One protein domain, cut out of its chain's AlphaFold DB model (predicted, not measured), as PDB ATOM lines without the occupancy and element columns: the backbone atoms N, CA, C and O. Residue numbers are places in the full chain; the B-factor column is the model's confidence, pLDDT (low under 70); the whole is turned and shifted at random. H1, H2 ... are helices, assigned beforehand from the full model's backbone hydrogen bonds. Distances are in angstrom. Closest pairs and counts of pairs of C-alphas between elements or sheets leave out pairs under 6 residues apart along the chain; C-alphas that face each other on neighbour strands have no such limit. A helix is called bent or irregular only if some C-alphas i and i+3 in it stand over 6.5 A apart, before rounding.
ATOM      1  N   TYR A   2     169.563 196.626 129.851       94.75
ATOM      2  CA  TYR A   2     169.101 195.345 130.422       94.75
ATOM      3  C   TYR A   2     169.814 194.083 129.914       94.75
ATOM      4  O   TYR A   2     170.124 193.209 130.713       94.75
ATOM      5  N   ARG A   3     170.163 194.001 128.619       96.25
ATOM      6  CA  ARG A   3     170.920 192.854 128.069       96.25
ATOM      7  C   ARG A   3     172.279 192.663 128.752       96.25
ATOM      8  O   ARG A   3     172.649 191.544 129.090       96.25
ATOM      9  N   ARG A   4     173.002 193.764 128.996       96.31
ATOM     10  CA  ARG A   4     174.286 193.731 129.713       96.31
ATOM     11  C   ARG A   4     174.082 193.327 131.171       96.31
ATOM     12  O   ARG A   4     174.824 192.491 131.666       96.31
ATOM     13  N   ALA A   5     173.049 193.859 131.828       96.19
ATOM     14  CA  ALA A   5     172.723 193.488 133.203       96.19
ATOM     15  C   ALA A   5     172.391 191.995 133.338       96.19
ATOM     16  O   ALA A   5     172.908 191.344 134.241       96.19
ATOM     17  N   LEU A   6     171.602 191.447 132.409       96.94
ATOM     18  CA  LEU A   6     171.290 190.022 132.344       96.94
ATOM     19  C   LEU A   6     172.555 189.179 132.148       96.94
ATOM     20  O   LEU A   6     172.795 188.259 132.925       96.94
ATOM     21  N   ALA A   7     173.396 189.525 131.169       97.50
ATOM     22  CA  ALA A   7     174.656 188.824 130.932       97.50
ATOM     23  C   ALA A   7     175.567 188.842 132.173       97.50
ATOM     24  O   ALA A   7     176.122 187.812 132.551       97.50
ATOM     25  N   SER A   8     175.674 189.984 132.856       96.88
ATOM     26  CA  SER A   8     176.430 190.102 134.108       96.88
ATOM     27  C   SER A   8     175.823 189.276 135.245       96.88
ATOM     28  O   SER A   8     176.563 188.698 136.040       96.88
ATOM     29  N   THR A   9     174.493 189.174 135.326       97.00
ATOM     30  CA  THR A   9     173.819 188.296 136.294       97.00
ATOM     31  C   THR A   9     174.141 186.832 136.025       97.00
ATOM     32  O   THR A   9     174.552 186.131 136.945       97.00
ATOM     33  N   LEU A  10     174.044 186.390 134.769       97.12
ATOM     34  CA  LEU A  10     174.335 185.013 134.365       97.12
ATOM     35  C   LEU A  10     175.819 184.647 134.500       97.12
ATOM     36  O   LEU A  10     176.148 183.479 134.647       97.12
ATOM     37  N   ARG A  11     176.734 185.619 134.493       97.56
ATOM     38  CA  ARG A  11     178.162 185.382 134.774       97.56
ATOM     39  C   ARG A  11     178.493 185.364 136.269       97.56
ATOM     40  O   ARG A  11     179.609 185.024 136.650       97.56
ATOM     41  N   SER A  12     177.556 185.741 137.138       97.69
ATOM     42  CA  SER A  12     177.811 185.824 138.574       97.69
ATOM     43  C   SER A  12     177.892 184.437 139.209       97.69
ATOM     44  O   SER A  12     176.913 183.694 139.252       97.69
ATOM     45  N   LYS A  13     179.034 184.114 139.829       97.56
ATOM     46  CA  LYS A  13     179.185 182.893 140.641       97.56
ATOM     47  C   LYS A  13     178.133 182.818 141.754       97.56
ATOM     48  O   LYS A  13     177.580 181.756 142.016       97.56
ATOM     49  N   ARG A  14     177.816 183.956 142.388       96.75
ATOM     50  CA  ARG A  14     176.793 184.028 143.445       96.75
ATOM     51  C   ARG A  14     175.408 183.670 142.910       96.75
ATOM     52  O   ARG A  14     174.648 183.047 143.640       96.75
ATOM     53  N   PHE A  15     175.087 184.050 141.674       97.56
ATOM     54  CA  PHE A  15     173.830 183.656 141.041       97.56
ATOM     55  C   PHE A  15     173.752 182.129 140.931       97.56
ATOM     56  O   PHE A  15     172.842 181.535 141.499       97.56
ATOM     57  N   TRP A  16     174.751 181.487 140.319       97.69
ATOM     58  CA  TRP A  16     174.738 180.035 140.112       97.69
ATOM     59  C   TRP A  16     174.787 179.213 141.395       97.69
ATOM     60  O   TRP A  16     174.083 178.213 141.480       97.69
ATOM     61  N   ILE A  17     175.536 179.646 142.415       97.00
ATOM     62  CA  ILE A  17     175.525 178.975 143.727       97.00
ATOM     63  C   ILE A  17     174.101 178.916 144.290       97.00
ATOM     64  O   ILE A  17     173.692 177.884 144.811       97.00
ATOM     65  N   TRP A  18     173.339 180.006 144.171       97.25
ATOM     66  CA  TRP A  18     171.965 180.053 144.664       97.25
ATOM     67  C   TRP A  18     170.985 179.277 143.787       97.25
ATOM     68  O   TRP A  18     170.112 178.612 144.332       97.25
ATOM     69  N   GLN A  19     171.131 179.326 142.459       96.75
ATOM     70  CA  GLN A  19     170.269 178.560 141.554       96.75
ATOM     71  C   GLN A  19     170.488 177.053 141.721       96.75
ATOM     72  O   GLN A  19     169.544 176.327 142.006       96.75
ATOM     73  N   ILE A  20     171.737 176.595 141.604       96.50
ATOM     74  CA  ILE A  20     172.082 175.171 141.679       96.50
ATOM     75  C   ILE A  20     171.882 174.659 143.103       96.50
ATOM     76  O   ILE A  20     171.212 173.655 143.298       96.50
ATOM     77  N   GLY A  21     172.399 175.368 144.112       95.25
ATOM     78  CA  GLY A  21     172.241 174.961 145.508       95.25
ATOM     79  C   GLY A  21     170.775 174.912 145.935       95.25
ATOM     80  O   GLY A  21     170.357 173.956 146.582       95.25
ATOM     81  N   GLY A  22     169.977 175.901 145.522       94.00
ATOM     82  CA  GLY A  22     168.539 175.914 145.765       94.00
ATOM     83  C   GLY A  22     167.814 174.760 145.071       94.00
ATOM     84  O   GLY A  22     167.031 174.070 145.719       94.00
ATOM     85  N   ALA A  23     168.110 174.505 143.793       92.88
ATOM     86  CA  ALA A  23     167.532 173.388 143.047       92.88
ATOM     87  C   ALA A  23     167.903 172.026 143.658       92.88
ATOM     88  O   ALA A  23     167.042 171.161 143.782       92.88
ATOM     89  N   CYS A  24     169.149 171.848 144.110       94.06
ATOM     90  CA  CYS A  24     169.567 170.636 144.814       94.06
ATOM     91  C   CYS A  24     168.781 170.439 146.117       94.06
ATOM     92  O   CYS A  24     168.282 169.345 146.355       94.06
ATOM     93  N   ILE A  25     168.624 171.488 146.937       91.06
ATOM     94  CA  ILE A  25     167.830 171.419 148.178       91.06
ATOM     95  C   ILE A  25     166.371 171.060 147.870       91.06
ATOM     96  O   ILE A  25     165.793 170.217 148.550       91.06
ATOM     97  N   TYR A  26     165.796 171.661 146.826       90.12
ATOM     98  CA  TYR A  26     164.438 171.366 146.372       90.12
ATOM     99  C   TYR A  26     164.275 169.916 145.894       90.12
ATOM    100  O   TYR A  26     163.247 169.291 146.148       90.12
ATOM    101  N   ALA A  27     165.286 169.362 145.224       89.81
ATOM    102  CA  ALA A  27     165.243 168.002 144.698       89.81
ATOM    103  C   ALA A  27     165.333 166.925 145.791       89.81
ATOM    104  O   ALA A  27     164.821 165.829 145.577       89.81
ATOM    105  N   ILE A  28     165.941 167.211 146.952       89.06
ATOM    106  CA  ILE A  28     166.140 166.220 148.026       89.06
ATOM    107  C   ILE A  28     164.818 165.543 148.430       89.06
ATOM    108  O   ILE A  28     164.755 164.315 148.347       89.06
ATOM    109  N   PRO A  29     163.743 166.272 148.799       83.88
ATOM    110  CA  PRO A  29     162.467 165.637 149.107       83.88
ATOM    111  C   PRO A  29     161.892 164.788 147.982       83.88
ATOM    112  O   PRO A  29     161.442 163.671 148.223       83.88
ATOM    113  N   ALA A  30     161.923 165.296 146.748       83.12
ATOM    114  CA  ALA A  30     161.399 164.574 145.595       83.12
ATOM    115  C   ALA A  30     162.158 163.257 145.370       83.12
ATOM    116  O   ALA A  30     161.536 162.213 145.190       83.12
ATOM    117  N   LEU A  31     163.491 163.284 145.458       85.88
ATOM    118  CA  LEU A  31     164.338 162.099 145.320       85.88
ATOM    119  C   LEU A  31     164.104 161.087 146.445       85.88
ATOM    120  O   LEU A  31     164.033 159.892 146.170       85.88
ATOM    121  N   ILE A  32     163.929 161.542 147.691       83.50
ATOM    122  CA  ILE A  32     163.595 160.655 148.815       83.50
ATOM    123  C   ILE A  32     162.241 159.977 148.579       83.50
ATOM    124  O   ILE A  32     162.140 158.763 148.753       83.50
ATOM    125  N   ARG A  33     161.217 160.719 148.140       79.00
ATOM    126  CA  ARG A  33     159.893 160.147 147.831       79.00
ATOM    127  C   ARG A  33     159.969 159.120 146.705       79.00
ATOM    128  O   ARG A  33     159.380 158.050 146.813       79.00
ATOM    129  N   LEU A  34     160.740 159.408 145.655       81.12
ATOM    130  CA  LEU A  34     160.959 158.469 144.551       81.12
ATOM    131  C   LEU A  34     161.690 157.200 145.008       81.12
ATOM    132  O   LEU A  34     161.295 156.108 144.616       81.12
ATOM    133  N   ALA A  35     162.722 157.333 145.846       83.44
ATOM    134  CA  ALA A  35     163.524 156.205 146.317       83.44
ATOM    135  C   ALA A  35     162.801 155.333 147.355       83.44
ATOM    136  O   ALA A  35     163.019 154.127 147.399       83.44
ATOM    137  N   THR A  36     161.965 155.934 148.204       81.25
ATOM    138  CA  THR A  36     161.296 155.232 149.314       81.25
ATOM    139  C   THR A  36     159.860 154.821 149.007       81.25
ATOM    140  O   THR A  36     159.300 154.016 149.743       81.25
ATOM    141  N   GLY A  37     159.237 155.396 147.974       69.62
ATOM    142  CA  GLY A  37     157.805 155.239 147.701       69.62
ATOM    143  C   GLY A  37     156.891 155.906 148.740       69.62
ATOM    144  O   GLY A  37     155.674 155.882 148.583       69.62
ATOM    145  N   ASN A  38     157.455 156.525 149.783       67.88
ATOM    146  CA  ASN A  38     156.711 157.174 150.854       67.88
ATOM    147  C   ASN A  38     156.557 158.669 150.576       67.88
ATOM    148  O   ASN A  38     157.511 159.349 150.208       67.88
ATOM    149  N   VAL A  39     155.356 159.201 150.813       61.12
ATOM    150  CA  VAL A  39     155.046 160.633 150.637       61.12
ATOM    151  C   VAL A  39     155.688 161.492 151.739       61.12
ATOM    152  O   VAL A  39     156.023 162.660 151.508       61.12
ATOM    153  N   VAL A  40     155.914 160.896 152.914       60.22
ATOM    154  CA  VAL A  40     156.413 161.554 154.126       60.22
ATOM    155  C   VAL A  40     157.870 161.167 154.385       60.22
ATOM    156  O   VAL A  40     158.216 159.987 154.421       60.22
ATOM    157  N   ILE A  41     158.733 162.167 154.583       58.53
ATOM    158  CA  ILE A  41     160.150 161.955 154.901       58.53
ATOM    159  C   ILE A  41     160.283 161.659 156.405       58.53
ATOM    160  O   ILE A  41     159.857 162.492 157.216       58.53
ATOM    161  N   PRO A  42     160.909 160.535 156.808       46.81
ATOM    162  CA  PRO A  42     161.120 160.212 158.218       46.81
ATOM    163  C   PRO A  42     161.980 161.298 158.888       46.81
ATOM    164  O   PRO A  42     163.137 161.491 158.519       46.81
ATOM    165  N   GLY A  43     161.401 162.045 159.836       53.44
ATOM    166  CA  GLY A  43     162.060 163.135 160.576       53.44
ATOM    167  C   GLY A  43     161.362 164.496 160.465       53.44
ATOM    168  O   GLY A  43     161.367 165.257 161.427       53.44
ATOM    169  N   LEU A  44     160.695 164.780 159.339       51.47
ATOM    170  CA  LEU A  44     159.819 165.956 159.188       51.47
ATOM    171  C   LEU A  44     158.378 165.673 159.641       51.47
ATOM    172  O   LEU A  44     157.654 166.608 159.974       51.47
ATOM    173  N   SER A  45     158.009 164.392 159.752       51.31
ATOM    174  CA  SER A  45     156.743 163.920 160.330       51.31
ATOM    175  C   SER A  45     156.561 164.256 161.814       51.31
ATOM    176  O   SER A  45     155.441 164.325 162.298       51.31
ATOM    177  N   LEU A  46     157.645 164.520 162.552       50.69
ATOM    178  CA  LEU A  46     157.581 164.922 163.967       50.69
ATOM    179  C   LEU A  46     156.939 166.305 164.176       50.69
ATOM    180  O   LEU A  46     156.555 166.636 165.295       50.69
ATOM    181  N   LEU A  47     156.852 167.115 163.116       54.16
ATOM    182  CA  LEU A  47     156.227 168.441 163.112       54.16
ATOM    183  C   LEU A  47     154.954 168.477 162.254       54.16
ATOM    184  O   LEU A  47     154.407 169.560 162.041       54.16
ATOM    185  N   GLU A  48     154.486 167.325 161.758       52.03
ATOM    186  CA  GLU A  48     153.152 167.223 161.171       52.03
ATOM    187  C   GLU A  48     152.161 167.562 162.276       52.03
ATOM    188  O   GLU A  48     152.047 166.841 163.260       52.03
ATOM    189  N   THR A  49     151.495 168.709 162.169       51.97
ATOM    190  CA  THR A  49     150.440 169.096 163.103       51.97
ATOM    191  C   THR A  49     149.151 168.396 162.681       51.97
ATOM    192  O   THR A  49     148.586 168.797 161.662       51.97
ATOM    193  N   PRO A  50     148.633 167.411 163.442       50.97
ATOM    194  CA  PRO A  50     147.434 166.667 163.051       50.97
ATOM    195  C   PRO A  50     146.124 167.473 163.164       50.97
ATOM    196  O   PRO A  50     145.053 166.911 162.991       50.97
ATOM    197  N   TRP A  51     146.191 168.777 163.467       46.31
ATOM    198  CA  TRP A  51     145.068 169.562 164.000       46.31
ATOM    199  C   TRP A  51     144.595 170.736 163.133       46.31
ATOM    200  O   TRP A  51     143.686 171.446 163.554       46.31
ATOM    201  N   VAL A  52     145.172 170.986 161.950       50.53
ATOM    202  CA  VAL A  52     144.659 172.051 161.065       50.53
ATOM    203  C   VAL A  52     144.096 171.444 159.793       50.53
ATOM    204  O   VAL A  52     144.787 171.289 158.788       50.53
ATOM    205  N   ASP A  53     142.820 171.088 159.886       45.31
ATOM    206  CA  ASP A  53     141.986 170.585 158.806       45.31
ATOM    207  C   ASP A  53     142.213 171.319 157.471       45.31
ATOM    208  O   ASP A  53     142.102 172.541 157.372       45.31
ATOM    209  N   HIS A  54     142.502 170.526 156.435       54.38
ATOM    210  CA  HIS A  54     142.316 170.776 154.996       54.38
ATOM    211  C   HIS A  54     143.042 171.961 154.322       54.38
ATOM    212  O   HIS A  54     143.149 171.961 153.095       54.38
ATOM    213  N   TYR A  55     143.590 172.932 155.057       54.69
ATOM    214  CA  TYR A  55     144.197 174.141 154.470       54.69
ATOM    215  C   TYR A  55     145.713 174.244 154.641       54.69
ATOM    216  O   TYR A  55     146.364 174.963 153.879       54.69
ATOM    217  N   ILE A  56     146.294 173.531 155.612       60.28
ATOM    218  CA  ILE A  56     147.737 173.554 155.859       60.28
ATOM    219  C   ILE A  56     148.339 172.214 155.430       60.28
ATOM    220  O   ILE A  56     147.953 171.173 155.958       60.28
ATOM    221  N   PRO A  57     149.292 172.203 154.482       64.44
ATOM    222  CA  PRO A  57     149.918 170.961 154.060       64.44
ATOM    223  C   PRO A  57     150.707 170.348 155.226       64.44
ATOM    224  O   PRO A  57     151.480 171.050 155.875       64.44
ATOM    225  N   GLY A  58     150.559 169.039 155.471       63.53
ATOM    226  CA  GLY A  58     151.256 168.339 156.565       63.53
ATOM    227  C   GLY A  58     152.783 168.508 156.524       63.53
ATOM    228  O   GLY A  58     153.435 168.612 157.555       63.53
ATOM    229  N   ASN A  59     153.350 168.700 155.329       75.00
ATOM    230  CA  ASN A  59     154.765 169.001 155.112       75.00
ATOM    231  C   ASN A  59     155.100 170.511 155.125       75.00
ATOM    232  O   ASN A  59     156.027 170.946 154.438       75.00
ATOM    233  N   LEU A  60     154.366 171.336 155.884       80.69
ATOM    234  CA  LEU A  60     154.535 172.795 155.894       80.69
ATOM    235  C   LEU A  60     155.979 173.221 156.198       80.69
ATOM    236  O   LEU A  60     156.511 174.092 155.516       80.69
ATOM    237  N   VAL A  61     156.630 172.610 157.192       83.00
ATOM    238  CA  VAL A  61     158.012 172.955 157.578       83.00
ATOM    239  C   VAL A  61     158.991 172.661 156.444       83.00
ATOM    240  O   VAL A  61     159.828 173.502 156.118       83.00
ATOM    241  N   GLU A  62     158.850 171.501 155.802       83.19
ATOM    242  CA  GLU A  62     159.630 171.143 154.618       83.19
ATOM    243  C   GLU A  62     159.416 172.176 153.511       83.19
ATOM    244  O   GLU A  62     160.382 172.719 152.982       83.19
ATOM    245  N   LYS A  63     158.155 172.517 153.216       84.25
ATOM    246  CA  LYS A  63     157.809 173.525 152.210       84.25
ATOM    247  C   LYS A  63     158.396 174.890 152.541       84.25
ATOM    248  O   LYS A  63     158.896 175.541 151.628       84.25
ATOM    249  N   ILE A  64     158.355 175.328 153.801       88.62
ATOM    250  CA  ILE A  64     158.957 176.592 154.247       88.62
ATOM    251  C   ILE A  64     160.461 176.562 153.996       88.62
ATOM    252  O   ILE A  64     160.993 177.484 153.379       88.62
ATOM    253  N   LEU A  65     161.142 175.506 154.449       88.19
ATOM    254  CA  LEU A  65     162.587 175.372 154.298       88.19
ATOM    255  C   LEU A  65     162.974 175.328 152.826       88.19
ATOM    256  O   LEU A  65     163.817 176.106 152.401       88.19
ATOM    257  N   VAL A  66     162.326 174.488 152.028       90.44
ATOM    258  CA  VAL A  66     162.621 174.345 150.603       90.44
ATOM    259  C   VAL A  66     162.356 175.655 149.854       90.44
ATOM    260  O   VAL A  66     163.267 176.160 149.196       90.44
ATOM    261  N   ASN A  67     161.180 176.277 150.031       90.25
ATOM    262  CA  ASN A  67     160.850 177.552 149.376       90.25
ATOM    263  C   ASN A  67     161.776 178.699 149.799       90.25
ATOM    264  O   ASN A  67     162.074 179.573 148.974       90.25
ATOM    265  N   ALA A  68     162.284 178.676 151.041       92.12
ATOM    266  CA  ALA A  68     163.258 179.653 151.525       92.12
ATOM    267  C   ALA A  68     164.526 179.693 150.663       92.12
ATOM    268  O   ALA A  68     165.119 180.767 150.515       92.12
ATOM    269  N   PHE A  69     164.916 178.563 150.063       93.75
ATOM    270  CA  PHE A  69     166.041 178.475 149.132       93.75
ATOM    271  C   PHE A  69     165.593 178.558 147.671       93.75
ATOM    272  O   PHE A  69     166.146 179.368 146.926       93.75
ATOM    273  N   PHE A  70     164.595 177.776 147.255       95.38
ATOM    274  CA  PHE A  70     164.131 177.715 145.869       95.38
ATOM    275  C   PHE A  70     162.620 177.453 145.781       95.38
ATOM    276  O   PHE A  70     162.132 176.547 146.450       95.38
ATOM    277  N   PRO A  71     161.872 178.187 144.938       94.94
ATOM    278  CA  PRO A  71     162.331 179.239 144.021       94.94
ATOM    279  C   PRO A  71     162.571 180.605 144.695       94.94
ATOM    280  O   PRO A  71     163.234 181.463 144.110       94.94
ATOM    281  N   GLY A  72     162.086 180.819 145.925       96.44
ATOM    282  CA  GLY A  72     162.060 182.129 146.587       96.44
ATOM    283  C   GLY A  72     163.439 182.763 146.807       96.44
ATOM    284  O   GLY A  72     163.717 183.850 146.295       96.44
ATOM    285  N   GLY A  73     164.325 182.093 147.550       96.75
ATOM    286  CA  GLY A  73     165.664 182.613 147.867       96.75
ATOM    287  C   GLY A  73     166.555 182.813 146.634       96.75
ATOM    288  O   GLY A  73     167.222 183.843 146.496       96.75
ATOM    289  N   ALA A  74     166.523 181.858 145.705       97.44
ATOM    290  CA  ALA A  74     167.233 181.917 144.433       97.44
ATOM    291  C   ALA A  74     166.751 183.096 143.574       97.44
ATOM    292  O   ALA A  74     167.571 183.878 143.081       97.44
ATOM    293  N   GLY A  75     165.432 183.286 143.471       97.88
ATOM    294  CA  GLY A  75     164.823 184.443 142.822       97.88
ATOM    295  C   GLY A  75     165.218 185.762 143.479       97.88
ATOM    296  O   GLY A  75     165.599 186.710 142.792       97.88
ATOM    297  N   ALA A  76     165.227 185.820 144.812       98.19
ATOM    298  CA  ALA A  76     165.662 187.002 145.547       98.19
ATOM    299  C   ALA A  76     167.104 187.403 145.202       98.19
ATOM    300  O   ALA A  76     167.383 188.575 144.930       98.19
ATOM    301  N   VAL A  77     168.031 186.443 145.167       98.12
ATOM    302  CA  VAL A  77     169.422 186.709 144.773       98.12
ATOM    303  C   VAL A  77     169.530 187.114 143.305       98.12
ATOM    304  O   VAL A  77     170.288 188.038 143.000       98.12
ATOM    305  N   ALA A  78     168.763 186.487 142.412       98.19
ATOM    306  CA  ALA A  78     168.721 186.858 141.000       98.19
ATOM    307  C   ALA A  78     168.269 188.314 140.808       98.19
ATOM    308  O   ALA A  78     168.966 189.088 140.147       98.19
ATOM    309  N   GLY A  79     167.168 188.714 141.453       98.00
ATOM    310  CA  GLY A  79     166.657 190.085 141.421       98.00
ATOM    311  C   GLY A  79     167.643 191.099 142.004       98.00
ATOM    312  O   GLY A  79     167.909 192.128 141.384       98.00
ATOM    313  N   GLU A  80     168.261 190.790 143.151       97.94
ATOM    314  CA  GLU A  80     169.293 191.645 143.756       97.94
ATOM    315  C   GLU A  80     170.457 191.901 142.788       97.94
ATOM    316  O   GLU A  80     170.863 193.050 142.611       97.94
ATOM    317  N   ILE A  81     170.998 190.850 142.165       97.75
ATOM    318  CA  ILE A  81     172.145 190.963 141.252       97.75
ATOM    319  C   ILE A  81     171.740 191.704 139.975       97.75
ATOM    320  O   ILE A  81     172.450 192.615 139.549       97.75
ATOM    321  N   PHE A  82     170.593 191.356 139.391       98.19
ATOM    322  CA  PHE A  82     170.107 191.976 138.165       98.19
ATOM    323  C   PHE A  82     169.903 193.478 138.331       98.19
ATOM    324  O   PHE A  82     170.508 194.258 137.596       98.19
ATOM    325  N   PHE A  83     169.128 193.907 139.328       97.62
ATOM    326  CA  PHE A  83     168.877 195.331 139.528       97.62
ATOM    327  C   PHE A  83     170.115 196.085 140.015       97.62
ATOM    328  O   PHE A  83     170.281 197.255 139.675       97.62
ATOM    329  N   LYS A  84     171.040 195.423 140.724       96.56
ATOM    330  CA  LYS A  84     172.355 196.011 141.013       96.56
ATOM    331  C   LYS A  84     173.147 196.309 139.736       96.56
ATOM    332  O   LYS A  84     173.804 197.341 139.670       96.56
ATOM    333  N   ASN A  85     173.070 195.436 138.733       96.69
ATOM    334  CA  ASN A  85     173.730 195.643 137.444       96.69
ATOM    335  C   ASN A  85     172.989 196.654 136.553       96.69
ATOM    336  O   ASN A  85     173.631 197.352 135.778       96.69
ATOM    337  N   VAL A  86     171.657 196.744 136.650       96.69
ATOM    338  CA  VAL A  86     170.860 197.764 135.941       96.69
ATOM    339  C   VAL A  86     171.185 199.164 136.459       96.69
ATOM    340  O   VAL A  86     171.427 200.064 135.663       96.69
ATOM    341  N   TYR A  87     171.231 199.336 137.780       94.44
ATOM    342  CA  TYR A  87     171.520 200.614 138.439       94.44
ATOM    343  C   TYR A  87     172.987 200.709 138.882       94.44
ATOM    344  O   TYR A  87     173.292 201.211 139.968       94.44
ATOM    345  N   SER A  88     173.905 200.189 138.063       91.62
ATOM    346  CA  SER A  88     175.337 200.214 138.360       91.62
ATOM    347  C   SER A  88     175.819 201.654 138.560       91.62
ATOM    348  O   SER A  88     175.536 202.514 137.729       91.62
ATOM    349  N   GLY A  89     176.551 201.909 139.645       89.75
ATOM    350  CA  GLY A  89     177.043 203.247 139.998       89.75
ATOM    351  C   GLY A  89     176.155 204.012 140.984       89.75
ATOM    352  O   GLY A  89     176.577 205.045 141.491       89.75
ATOM    353  N   GLN A  90     174.968 203.499 141.326       93.00
ATOM    354  CA  GLN A  90     174.121 204.088 142.366       93.00
ATOM    355  C   GLN A  90     174.282 203.365 143.708       93.00
ATOM    356  O   GLN A  90     174.348 202.133 143.774       93.00
ATOM    357  N   VAL A  91     174.271 204.126 144.804       92.75
ATOM    358  CA  VAL A  91     174.189 203.559 146.155       92.75
ATOM    359  C   VAL A  91     172.777 203.017 146.371       92.75
ATOM    360  O   VAL A  91     171.797 203.760 146.448       92.75
ATOM    361  N   ILE A  92     172.653 201.694 146.460       93.94
ATOM    362  CA  ILE A  92     171.360 201.032 146.655       93.94
ATOM    363  C   ILE A  92     171.016 201.039 148.144       93.94
ATOM    364  O   ILE A  92     171.683 200.392 148.954       93.94
ATOM    365  N   SER A  93     169.936 201.733 148.505       96.44
ATOM    366  CA  SER A  93     169.415 201.726 149.874       96.44
ATOM    367  C   SER A  93     168.936 200.329 150.294       96.44
ATOM    368  O   SER A  93     168.527 199.508 149.466       96.44
ATOM    369  N   LYS A  94     168.918 200.053 151.608       95.38
ATOM    370  CA  LYS A  94     168.435 198.767 152.149       95.38
ATOM    371  C   LYS A  94     167.013 198.442 151.676       95.38
ATOM    372  O   LYS A  94     166.747 197.308 151.293       95.38
ATOM    373  N   ARG A  95     166.122 199.440 151.642       96.19
ATOM    374  CA  ARG A  95     164.727 199.273 151.205       96.19
ATOM    375  C   ARG A  95     164.643 198.870 149.730       96.19
ATOM    376  O   ARG A  95     163.968 197.897 149.411       96.19
ATOM    377  N   ARG A  96     165.403 199.536 148.847       96.56
ATOM    378  CA  ARG A  96     165.486 199.173 147.418       96.56
ATOM    379  C   ARG A  96     166.052 197.772 147.219       96.56
ATOM    380  O   ARG A  96     165.500 197.006 146.441       96.56
ATOM    381  N   LYS A  97     167.096 197.403 147.969       96.88
ATOM    382  CA  LYS A  97     167.670 196.051 147.929       96.88
ATOM    383  C   LYS A  97     166.612 194.974 148.201       96.88
ATOM    384  O   LYS A  97     166.539 194.009 147.446       96.88
ATOM    385  N   TYR A  98     165.802 195.127 149.251       97.88
ATOM    386  CA  TYR A  98     164.738 194.162 149.555       97.88
ATOM    387  C   TYR A  98     163.591 194.204 148.541       97.88
ATOM    388  O   TYR A  98     163.068 193.149 148.202       97.88
ATOM    389  N   GLY A  99     163.271 195.371 147.975       98.25
ATOM    390  CA  GLY A  99     162.340 195.469 146.847       98.25
ATOM    391  C   GLY A  99     162.817 194.683 145.618       98.25
ATOM    392  O   GLY A  99     162.060 193.906 145.049       98.25
ATOM    393  N   TYR A 100     164.097 194.798 145.253       98.06
ATOM    394  CA  TYR A 100     164.683 194.037 144.140       98.06
ATOM    395  C   TYR A 100     164.675 192.531 144.391       98.06
ATOM    396  O   TYR A 100     164.419 191.751 143.475       98.06
ATOM    397  N   ARG A 101     164.915 192.119 145.641       98.31
ATOM    398  CA  ARG A 101     164.768 190.722 146.054       98.31
ATOM    399  C   ARG A 101     163.328 190.240 145.933       98.31
ATOM    400  O   ARG A 101     163.118 189.150 145.425       98.31
ATOM    401  N   LEU A 102     162.356 191.043 146.359       98.50
ATOM    402  CA  LEU A 102     160.942 190.692 146.255       98.50
ATOM    403  C   LEU A 102     160.528 190.495 144.796       98.50
ATOM    404  O   LEU A 102     160.002 189.442 144.460       98.50
ATOM    405  N   VAL A 103     160.854 191.442 143.914       98.38
ATOM    406  CA  VAL A 103     160.564 191.317 142.474       98.38
ATOM    407  C   VAL A 103     161.203 190.052 141.892       98.38
ATOM    408  O   VAL A 103     160.542 189.303 141.176       98.38
ATOM    409  N   GLY A 104     162.466 189.778 142.228       98.25
ATOM    410  CA  GLY A 104     163.153 188.567 141.783       98.25
ATOM    411  C   GLY A 104     162.503 187.278 142.294       98.25
ATOM    412  O   GLY A 104     162.279 186.360 141.510       98.25
ATOM    413  N   ALA A 105     162.156 187.223 143.583       98.19
ATOM    414  CA  ALA A 105     161.494 186.076 144.206       98.19
ATOM    415  C   ALA A 105     160.118 185.804 143.582       98.19
ATOM    416  O   ALA A 105     159.828 184.666 143.220       98.19
ATOM    417  N   LEU A 106     159.311 186.851 143.382       98.31
ATOM    418  CA  LEU A 106     157.993 186.747 142.752       98.31
ATOM    419  C   LEU A 106     158.086 186.319 141.283       98.31
ATOM    420  O   LEU A 106     157.292 185.503 140.825       98.31
ATOM    421  N   THR A 107     159.086 186.811 140.547       98.00
ATOM    422  CA  THR A 107     159.311 186.399 139.151       98.00
ATOM    423  C   THR A 107     159.658 184.911 139.071       98.00
ATOM    424  O   THR A 107     159.084 184.179 138.268       98.00
ATOM    425  N   TRP A 108     160.561 184.445 139.938       97.19
ATOM    426  CA  TRP A 108     160.976 183.041 139.975       97.19
ATOM    427  C   TRP A 108     159.853 182.110 140.422       97.19
ATOM    428  O   TRP A 108     159.641 181.080 139.788       97.19
ATOM    429  N   VAL A 109     159.108 182.463 141.475       97.12
ATOM    430  CA  VAL A 109     157.982 181.633 141.930       97.12
ATOM    431  C   VAL A 109     156.856 181.608 140.901       97.12
ATOM    432  O   VAL A 109     156.218 180.574 140.750       97.12
ATOM    433  N   SER A 110     156.652 182.687 140.137       97.81
ATOM    434  CA  SER A 110     155.690 182.700 139.028       97.81
ATOM    435  C   SER A 110     156.113 181.733 137.925       97.81
ATOM    436  O   SER A 110     155.324 180.881 137.528       97.81
ATOM    437  N   ALA A 111     157.372 181.804 137.478       96.94
ATOM    438  CA  ALA A 111     157.906 180.879 136.478       96.94
ATOM    439  C   ALA A 111     157.830 179.419 136.954       96.94
ATOM    440  O   ALA A 111     157.427 178.537 136.197       96.94
ATOM    441  N   TRP A 112     158.153 179.172 138.226       95.69
ATOM    442  CA  TRP A 112     158.054 177.847 138.828       95.69
ATOM    443  C   TRP A 112     156.609 177.351 138.924       95.69
ATOM    444  O   TRP A 112     156.330 176.215 138.563       95.69
ATOM    445  N   SER A 113     155.676 178.201 139.353       95.69
ATOM    446  CA  SER A 113     154.256 177.842 139.467       95.69
ATOM    447  C   SER A 113     153.640 177.559 138.098       95.69
ATOM    448  O   SER A 113     152.840 176.644 137.975       95.69
ATOM    449  N   LEU A 114     154.049 178.283 137.049       97.06
ATOM    450  CA  LEU A 114     153.641 177.985 135.673       97.06
ATOM    451  C   LEU A 114     154.177 176.632 135.196       97.06
ATOM    452  O   LEU A 114     153.442 175.869 134.575       97.06
ATOM    453  N   PHE A 115     155.435 176.312 135.511       95.50
ATOM    454  CA  PHE A 115     156.007 174.997 135.220       95.50
ATOM    455  C   PHE A 115     155.263 173.875 135.963       95.50
ATOM    456  O   PHE A 115     154.921 172.861 135.357       95.50
ATOM    457  N   GLN A 116     154.948 174.081 137.244       94.31
ATOM    458  CA  GLN A 116     154.156 173.147 138.049       94.31
ATOM    459  C   GLN A 116     152.743 172.972 137.492       94.31
ATOM    460  O   GLN A 116     152.271 171.848 137.372       94.31
ATOM    461  N   LEU A 117     152.091 174.063 137.088       95.38
ATOM    462  CA  LEU A 117     150.752 174.026 136.506       95.38
ATOM    463  C   LEU A 117     150.751 173.225 135.210       95.38
ATOM    464  O   LEU A 117     149.900 172.360 135.023       95.38
ATOM    465  N   TRP A 118     151.722 173.492 134.337       96.50
ATOM    466  CA  TRP A 118     151.875 172.744 133.099       96.50
ATOM    467  C   TRP A 118     152.050 171.252 133.397       96.50
ATOM    468  O   TRP A 118     151.268 170.445 132.901       96.50
ATOM    469  N   GLY A 119     153.000 170.877 134.253       93.56
ATOM    470  CA  GLY A 119     153.199 169.475 134.621       93.56
ATOM    471  C   GLY A 119     151.959 168.832 135.256       93.56
ATOM    472  O   GLY A 119     151.629 167.687 134.946       93.56
ATOM    473  N   SER A 120     151.216 169.586 136.069       92.50
ATOM    474  CA  SER A 120     149.983 169.122 136.705       92.50
ATOM    475  C   SER A 120     148.895 168.805 135.672       92.50
ATOM    476  O   SER A 120     148.294 167.733 135.737       92.50
ATOM    477  N   ILE A 121     148.714 169.668 134.663       94.94
ATOM    478  CA  ILE A 121     147.763 169.460 133.556       94.94
ATOM    479  C   ILE A 121     148.107 168.207 132.738       94.94
ATOM    480  O   ILE A 121     147.204 167.528 132.261       94.94
ATOM    481  N   GLN A 122     149.392 167.864 132.598       95.06
ATOM    482  CA  GLN A 122     149.818 166.645 131.896       95.06
ATOM    483  C   GLN A 122     149.493 165.354 132.668       95.06
ATOM    484  O   GLN A 122     149.636 164.268 132.115       95.06
ATOM    485  N   GLY A 123     149.081 165.444 133.938       91.44
ATOM    486  CA  GLY A 123     148.675 164.277 134.722       91.44
ATOM    487  C   GLY A 123     149.801 163.270 134.963       91.44
ATOM    488  O   GLY A 123     149.535 162.077 135.064       91.44
ATOM    489  N   ILE A 124     151.057 163.723 135.029       88.62
ATOM    490  CA  ILE A 124     152.213 162.836 135.211       88.62
ATOM    491  C   ILE A 124     152.142 162.209 136.609       88.62
ATOM    492  O   ILE A 124     152.380 162.879 137.616       88.62
ATOM    493  N   VAL A 125     151.792 160.922 136.667       88.12
ATOM    494  CA  VAL A 125     151.644 160.163 137.916       88.12
ATOM    495  C   VAL A 125     153.017 159.709 138.412       88.12
ATOM    496  O   VAL A 125     153.780 159.078 137.683       88.12
ATOM    497  N   GLY A 126     153.342 160.051 139.658       81.12
ATOM    498  CA  GLY A 126     154.552 159.602 140.342       81.12
ATOM    499  C   GLY A 126     154.423 158.185 140.908       81.12
ATOM    500  O   GLY A 126     153.341 157.602 140.948       81.12
ATOM    501  N   SER A 127     155.526 157.643 141.429       77.88
ATOM    502  CA  SER A 127     155.586 156.293 142.020       77.88
ATOM    503  C   SER A 127     154.638 156.063 143.208       77.88
ATOM    504  O   SER A 127     154.377 154.922 143.566       77.88
ATOM    505  N   TYR A 128     154.104 157.131 143.801       72.44
ATOM    506  CA  TYR A 128     153.166 157.113 144.927       72.44
ATOM    507  C   TYR A 128     151.688 157.249 144.502       72.44
ATOM    508  O   TYR A 128     150.828 157.501 145.343       72.44
ATOM    509  N   GLY A 129     151.374 157.138 143.205       78.00
ATOM    510  CA  GLY A 129     149.995 157.108 142.693       78.00
ATOM    511  C   GLY A 129     149.291 158.468 142.579       78.00
ATOM    512  O   GLY A 129     148.145 158.522 142.143       78.00
ATOM    513  N   GLY A 130     149.963 159.569 142.930       82.62
ATOM    514  CA  GLY A 130     149.474 160.940 142.747       82.62
ATOM    515  C   GLY A 130     150.235 161.704 141.662       82.62
ATOM    516  O   GLY A 130     151.257 161.240 141.159       82.62
ATOM    517  N   ASN A 131     149.763 162.905 141.320       86.50
ATOM    518  CA  ASN A 131     150.468 163.789 140.387       86.50
ATOM    519  C   ASN A 131     151.836 164.197 140.964       86.50
ATOM    520  O   ASN A 131     151.939 164.527 142.150       86.50
ATOM    521  N   LEU A 132     152.878 164.164 140.131       85.88
ATOM    522  CA  LEU A 132     154.231 164.586 140.502       85.88
ATOM    523  C   LEU A 132     154.305 166.093 140.795       85.88
ATOM    524  O   LEU A 132     155.151 166.542 141.567       85.88
ATOM    525  N   PHE A 133     153.421 166.870 140.168       90.00
ATOM    526  CA  PHE A 133     153.402 168.322 140.250       90.00
ATOM    527  C   PHE A 133     152.375 168.832 141.258       90.00
ATOM    528  O   PHE A 133     151.326 168.227 141.492       90.00
ATOM    529  N   GLU A 134     152.677 169.987 141.846       86.44
ATOM    530  CA  GLU A 134     151.828 170.618 142.849       86.44
ATOM    531  C   GLU A 134     150.520 171.149 142.247       86.44
ATOM    532  O   GLU A 134     150.517 171.850 141.229       86.44
ATOM    533  N   TYR A 135     149.408 170.874 142.932       89.12
ATOM    534  CA  TYR A 135     148.089 171.363 142.541       89.12
ATOM    535  C   TYR A 135     147.985 172.894 142.710       89.12
ATOM    536  O   TYR A 135     148.519 173.432 143.684       89.12
ATOM    537  N   PRO A 136     147.261 173.627 141.843       91.44
ATOM    538  CA  PRO A 136     147.223 175.097 141.892       91.44
ATOM    539  C   PRO A 136     146.744 175.711 143.214       91.44
ATOM    540  O   PRO A 136     147.084 176.852 143.530       91.44
ATOM    541  N   THR A 137     146.004 174.953 144.024       88.88
ATOM    542  CA  THR A 137     145.532 175.374 145.351       88.88
ATOM    543  C   THR A 137     146.666 175.725 146.319       88.88
ATOM    544  O   THR A 137     146.442 176.518 147.230       88.88
ATOM    545  N   VAL A 138     147.892 175.217 146.121       86.88
ATOM    546  CA  VAL A 138     149.040 175.544 146.990       86.88
ATOM    547  C   VAL A 138     149.844 176.768 146.532       86.88
ATOM    548  O   VAL A 138     150.723 177.232 147.259       86.88
ATOM    549  N   TYR A 139     149.561 177.334 145.354       92.31
ATOM    550  CA  TYR A 139     150.351 178.449 144.817       92.31
ATOM    551  C   TYR A 139     150.278 179.721 145.671       92.31
ATOM    552  O   TYR A 139     151.335 180.314 145.890       92.31
ATOM    553  N   PRO A 140     149.124 180.134 146.239       93.94
ATOM    554  CA  PRO A 140     149.083 181.295 147.130       93.94
ATOM    555  C   PRO A 140     150.086 181.196 148.290       93.94
ATOM    556  O   PRO A 140     150.774 182.169 148.607       93.94
ATOM    557  N   LEU A 141     150.244 179.997 148.863       90.94
ATOM    558  CA  LEU A 141     151.243 179.737 149.896       90.94
ATOM    559  C   LEU A 141     152.670 179.875 149.344       90.94
ATOM    560  O   LEU A 141     153.498 180.523 149.978       90.94
ATOM    561  N   ASN A 142     152.966 179.351 148.152       93.19
ATOM    562  CA  ASN A 142     154.289 179.501 147.529       93.19
ATOM    563  C   ASN A 142     154.654 180.980 147.299       93.19
ATOM    564  O   ASN A 142     155.790 181.383 147.557       93.19
ATOM    565  N   PHE A 143     153.700 181.818 146.886       96.25
ATOM    566  CA  PHE A 143     153.910 183.264 146.732       96.25
ATOM    567  C   PHE A 143     154.159 183.971 148.073       96.25
ATOM    568  O   PHE A 143     155.046 184.832 148.170       96.25
ATOM    569  N   LEU A 144     153.429 183.584 149.124       95.69
ATOM    570  CA  LEU A 144     153.672 184.070 150.482       95.69
ATOM    571  C   LEU A 144     155.085 183.695 150.953       95.69
ATOM    572  O   LEU A 144     155.852 184.560 151.382       95.69
ATOM    573  N   LEU A 145     155.466 182.424 150.807       94.88
ATOM    574  CA  LEU A 145     156.788 181.932 151.187       94.88
ATOM    575  C   LEU A 145     157.897 182.617 150.384       94.88
ATOM    576  O   LEU A 145     158.897 183.039 150.965       94.88
ATOM    577  N   ALA A 146     157.722 182.817 149.076       96.19
ATOM    578  CA  ALA A 146     158.671 183.553 148.244       96.19
ATOM    579  C   ALA A 146     158.860 185.002 148.725       96.19
ATOM    580  O   ALA A 146     159.989 185.499 148.763       96.19
ATOM    581  N   SER A 147     157.781 185.654 149.166       97.38
ATOM    582  CA  SER A 147     157.830 187.011 149.722       97.38
ATOM    583  C   SER A 147     158.628 187.072 151.026       97.38
ATOM    584  O   SER A 147     159.406 188.002 151.232       97.38
ATOM    585  N   LEU A 148     158.509 186.056 151.884       96.88
ATOM    586  CA  LEU A 148     159.302 185.936 153.114       96.88
ATOM    587  C   LEU A 148     160.764 185.540 152.829       96.88
ATOM    588  O   LEU A 148     161.690 185.971 153.523       96.88
ATOM    589  N   SER A 149     161.002 184.794 151.752       96.56
ATOM    590  CA  SER A 149     162.327 184.286 151.361       96.56
ATOM    591  C   SER A 149     163.317 185.379 150.944       96.56
ATOM    592  O   SER A 149     164.519 185.130 150.824       96.56
ATOM    593  N   ILE A 150     162.866 186.629 150.779       97.81
ATOM    594  CA  ILE A 150     163.745 187.775 150.498       97.81
ATOM    595  C   ILE A 150     164.783 188.010 151.609       97.81
ATOM    596  O   ILE A 150     165.828 188.639 151.379       97.81
ATOM    597  N   PHE A 151     164.517 187.515 152.819       97.25
ATOM    598  CA  PHE A 151     165.422 187.616 153.959       97.25
ATOM    599  C   PHE A 151     166.450 186.483 154.011       97.25
ATOM    600  O   PHE A 151     167.544 186.708 154.540       97.25
ATOM    601  N   THR A 152     166.179 185.325 153.397       96.38
ATOM    602  CA  THR A 152     167.057 184.144 153.440       96.38
ATOM    603  C   THR A 152     168.506 184.471 153.071       96.38
ATOM    604  O   THR A 152     169.405 184.141 153.850       96.38
ATOM    605  N   PRO A 153     168.804 185.218 151.984       96.19
ATOM    606  CA  PRO A 153     170.193 185.508 151.639       96.19
ATOM    607  C   PRO A 153     170.914 186.387 152.668       96.19
ATOM    608  O   PRO A 153     172.137 186.325 152.781       96.19
ATOM    609  N   SER A 154     170.182 187.222 153.416       96.81
ATOM    610  CA  SER A 154     170.758 188.008 154.515       96.81
ATOM    611  C   SER A 154     171.068 187.128 155.722       96.81
ATOM    612  O   SER A 154     172.154 187.252 156.288       96.81
ATOM    613  N   VAL A 155     170.145 186.235 156.092       95.94
ATOM    614  CA  VAL A 155     170.318 185.308 157.220       95.94
ATOM    615  C   VAL A 155     171.505 184.381 156.969       95.94
ATOM    616  O   VAL A 155     172.407 184.308 157.801       95.94
ATOM    617  N   ILE A 156     171.577 183.758 155.790       94.44
ATOM    618  CA  ILE A 156     172.695 182.879 155.419       94.44
ATOM    619  C   ILE A 156     174.018 183.644 155.408       94.44
ATOM    620  O   ILE A 156     175.011 183.163 155.951       94.44
ATOM    621  N   GLY A 157     174.042 184.856 154.844       93.81
ATOM    622  CA  GLY A 157     175.243 185.692 154.854       93.81
ATOM    623  C   GLY A 157     175.716 186.027 156.273       93.81
ATOM    624  O   GLY A 157     176.909 185.953 156.570       93.81
ATOM    625  N   TYR A 158     174.782 186.346 157.172       95.56
ATOM    626  CA  TYR A 158     175.081 186.609 158.577       95.56
ATOM    627  C   TYR A 158     175.645 185.373 159.288       95.56
ATOM    628  O   TYR A 158     176.713 185.464 159.901       95.56
ATOM    629  N   LEU A 159     174.988 184.216 159.155       94.56
ATOM    630  CA  LEU A 159     175.442 182.952 159.741       94.56
ATOM    631  C   LEU A 159     176.821 182.548 159.210       94.56
ATOM    632  O   LEU A 159     177.724 182.280 160.001       94.56
ATOM    633  N   GLY A 160     177.020 182.606 157.891       92.00
ATOM    634  CA  GLY A 160     178.307 182.310 157.260       92.00
ATOM    635  C   GLY A 160     179.433 183.204 157.782       92.00
ATOM    636  O   GLY A 160     180.516 182.718 158.107       92.00
ATOM    637  N   SER A 161     179.168 184.503 157.965       92.56
ATOM    638  CA  SER A 161     180.162 185.430 158.521       92.56
ATOM    639  C   SER A 161     180.523 185.118 159.980       92.56
ATOM    640  O   SER A 161     181.692 185.204 160.358       92.56
ATOM    641  N   LYS A 162     179.546 184.714 160.805       93.44
ATOM    642  CA  LYS A 162     179.789 184.319 162.198       93.44
ATOM    643  C   LYS A 162     180.595 183.028 162.284       93.44
ATOM    644  O   LYS A 162     181.564 182.982 163.038       93.44
ATOM    645  N   LEU A 163     180.228 182.020 161.495       92.44
ATOM    646  CA  LEU A 163     180.929 180.738 161.449       92.44
ATOM    647  C   LEU A 163     182.382 180.914 161.002       92.44
ATOM    648  O   LEU A 163     183.285 180.419 161.669       92.44
ATOM    649  N   SER A 164     182.622 181.705 159.952       91.62
ATOM    650  CA  SER A 164     183.980 182.003 159.484       91.62
ATOM    651  C   SER A 164     184.827 182.700 160.559       91.62
ATOM    652  O   SER A 164     185.966 182.306 160.800       91.62
ATOM    653  N   ARG A 165     184.265 183.677 161.288       91.06
ATOM    654  CA  ARG A 165     184.974 184.328 162.407       91.06
ATOM    655  C   ARG A 165     185.297 183.358 163.541       91.06
ATOM    656  O   ARG A 165     186.385 183.435 164.103       91.06
ATOM    657  N   LEU A 166     184.362 182.480 163.901       92.31
ATOM    658  CA  LEU A 166     184.575 181.475 164.945       92.31
ATOM    659  C   LEU A 166     185.672 180.487 164.545       92.31
ATOM    660  O   LEU A 166     186.557 180.203 165.351       92.31
ATOM    661  N   PHE A 167     185.646 180.025 163.296       90.81
ATOM    662  CA  PHE A 167     186.646 179.117 162.751       90.81
ATOM    663  C   PHE A 167     188.046 179.745 162.754       90.81
ATOM    664  O   PHE A 167     188.975 179.175 163.324       90.81
ATOM    665  N   ASN A 168     188.179 180.971 162.238       90.38
ATOM    666  CA  ASN A 168     189.458 181.689 162.209       90.38
ATOM    667  C   ASN A 168     189.994 181.981 163.618       90.38
ATOM    668  O   ASN A 168     191.192 181.861 163.859       90.38
ATOM    669  N   ARG A 169     189.120 182.310 164.582       90.06
ATOM    670  CA  ARG A 169     189.512 182.476 165.994       90.06
ATOM    671  C   ARG A 169     190.023 181.178 166.615       90.06
ATOM    672  O   ARG A 169     190.938 181.231 167.430       90.06
ATOM    673  N   ARG A 170     189.430 180.031 166.266       85.44
ATOM    674  CA  ARG A 170     189.897 178.722 166.738       85.44
ATOM    675  C   ARG A 170     191.269 178.397 166.156       85.44
ATOM    676  O   ARG A 170     192.170 178.133 166.937       85.44
ATOM    677  N   MET A 171     191.451 178.504 164.837       80.62
ATOM    678  CA  MET A 171     192.736 178.177 164.200       80.62
ATOM    679  C   MET A 171     193.867 179.137 164.590       80.62
ATOM    680  O   MET A 171     194.977 178.689 164.859       80.62
ATOM    681  N   GLY A 172     193.586 180.440 164.714       76.62
ATOM    682  CA  GLY A 172     194.578 181.416 165.179       76.62
ATOM    683  C   GLY A 172     195.035 181.183 166.625       76.62
ATOM    684  O   GLY A 172     196.176 181.473 166.962       76.62
ATOM    685  N   ARG A 173     194.179 180.605 167.481       69.00
ATOM    686  CA  ARG A 173     194.565 180.189 168.841       69.00
ATOM    687  C   ARG A 173     195.401 178.911 168.861       69.00
ATOM    688  O   ARG A 173     196.186 178.745 169.786       69.00
ATOM    689  N   THR A 174     195.231 178.021 167.887       65.81
ATOM    690  CA  THR A 174     196.043 176.800 167.776       65.81
ATOM    691  C   THR A 174     197.457 177.119 167.289       65.81
ATOM    692  O   THR A 174     198.405 176.559 167.820       65.81
ATOM    693  N   ALA A 175     197.602 178.073 166.362       60.34
ATOM    694  CA  ALA A 175     198.899 178.497 165.822       60.34
ATOM    695  C   ALA A 175     199.785 179.278 166.815       60.34
ATOM    696  O   ALA A 175     200.985 179.364 166.617       60.34
ATOM    697  N   LEU A 176     199.209 179.856 167.878       59.38
ATOM    698  CA  LEU A 176     199.955 180.551 168.944       59.38
ATOM    699  C   LEU A 176     200.388 179.621 170.092       59.38
ATOM    700  O   LEU A 176     201.024 180.079 171.037       59.38
ATOM    701  N   LYS A 177     199.983 178.346 170.059       54.94
ATOM    702  CA  LYS A 177     200.327 177.333 171.070       54.94
ATOM    703  C   LYS A 177     201.395 176.336 170.599       54.94
ATOM    704  O   LYS A 177     201.783 175.487 171.396       54.94
TER     705      LYS A 177
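This is residues 2 to 177 of the 178 residues of an uncharacterized protein of Candidatus Bathyarchaeota archaeon (UniProt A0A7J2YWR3). H3 and H4 follow each other nearly in line; H2a packs along them on one side, while H5 and the first part of H6 cross on the other, and H1 packs on H4. The end of the long H6 sticks out as an arm: residues 155 to 177 stand free. You have 176 printed residues with six named helices, H1 to H6, and no named strand, an all helix domain. It is only just loose, close to compact, with a radius of gyration of the C-alphas of 19.2 A, spanning 56 by 52 by 29 A.

Start at H1, residues 2 to 10; it touches H4, residues 72 to 86, closest at the C-alphas of Ala 5 and Asn 85, 4.9 A. H2, residues 13 to 36, was assigned as one helix by its hydrogen bonds but is bent, C-alphas 26 and 29 being 6.6 A apart; its arms are H2a, 13 to 26, and H2b, 29 to 36. H2a, H4 and H3, residues 60 to 69, form a bundle, at shallow tilts to one another; H2a and H3 touch, closest at the C-alphas of Gly 22 and Phe 69, 4.9 A. H5, residues 94 to 121, touches H4 with residues 97 to 109 alone, at a steep tilt of 53 degrees; the closest C-alphas are Gly 79 and Gly 104, 3.8 A. H6, residues 136 to 175, has a kink of 42 degrees near residue 150 and is irregular, C-alphas 137 and 140 being 7.1 A apart. Its residues 145 to 153 alone touch H4, about perpendicular at 80 degrees, closest at the C-alphas of Gly 72 and Ala 146, 4.0 A. Every O i to N i+4 pair is within hydrogen-bond range in H1, H2a, H2b, H4 and H5; H3 has 5 of 6, H6 29 of 36.

Find C-alpha 2 at (169.101, 195.345, 130.422), where H1 begins. H5 runs 40.4 A; H6 runs 57.0 A to C-alpha 175 at (198.899, 178.497, 165.822).

The links H2 to H3 and H5 to H6 are long; the printed part has no cut. Residues 37 to 58 and 173 to 177 have pLDDT under 70.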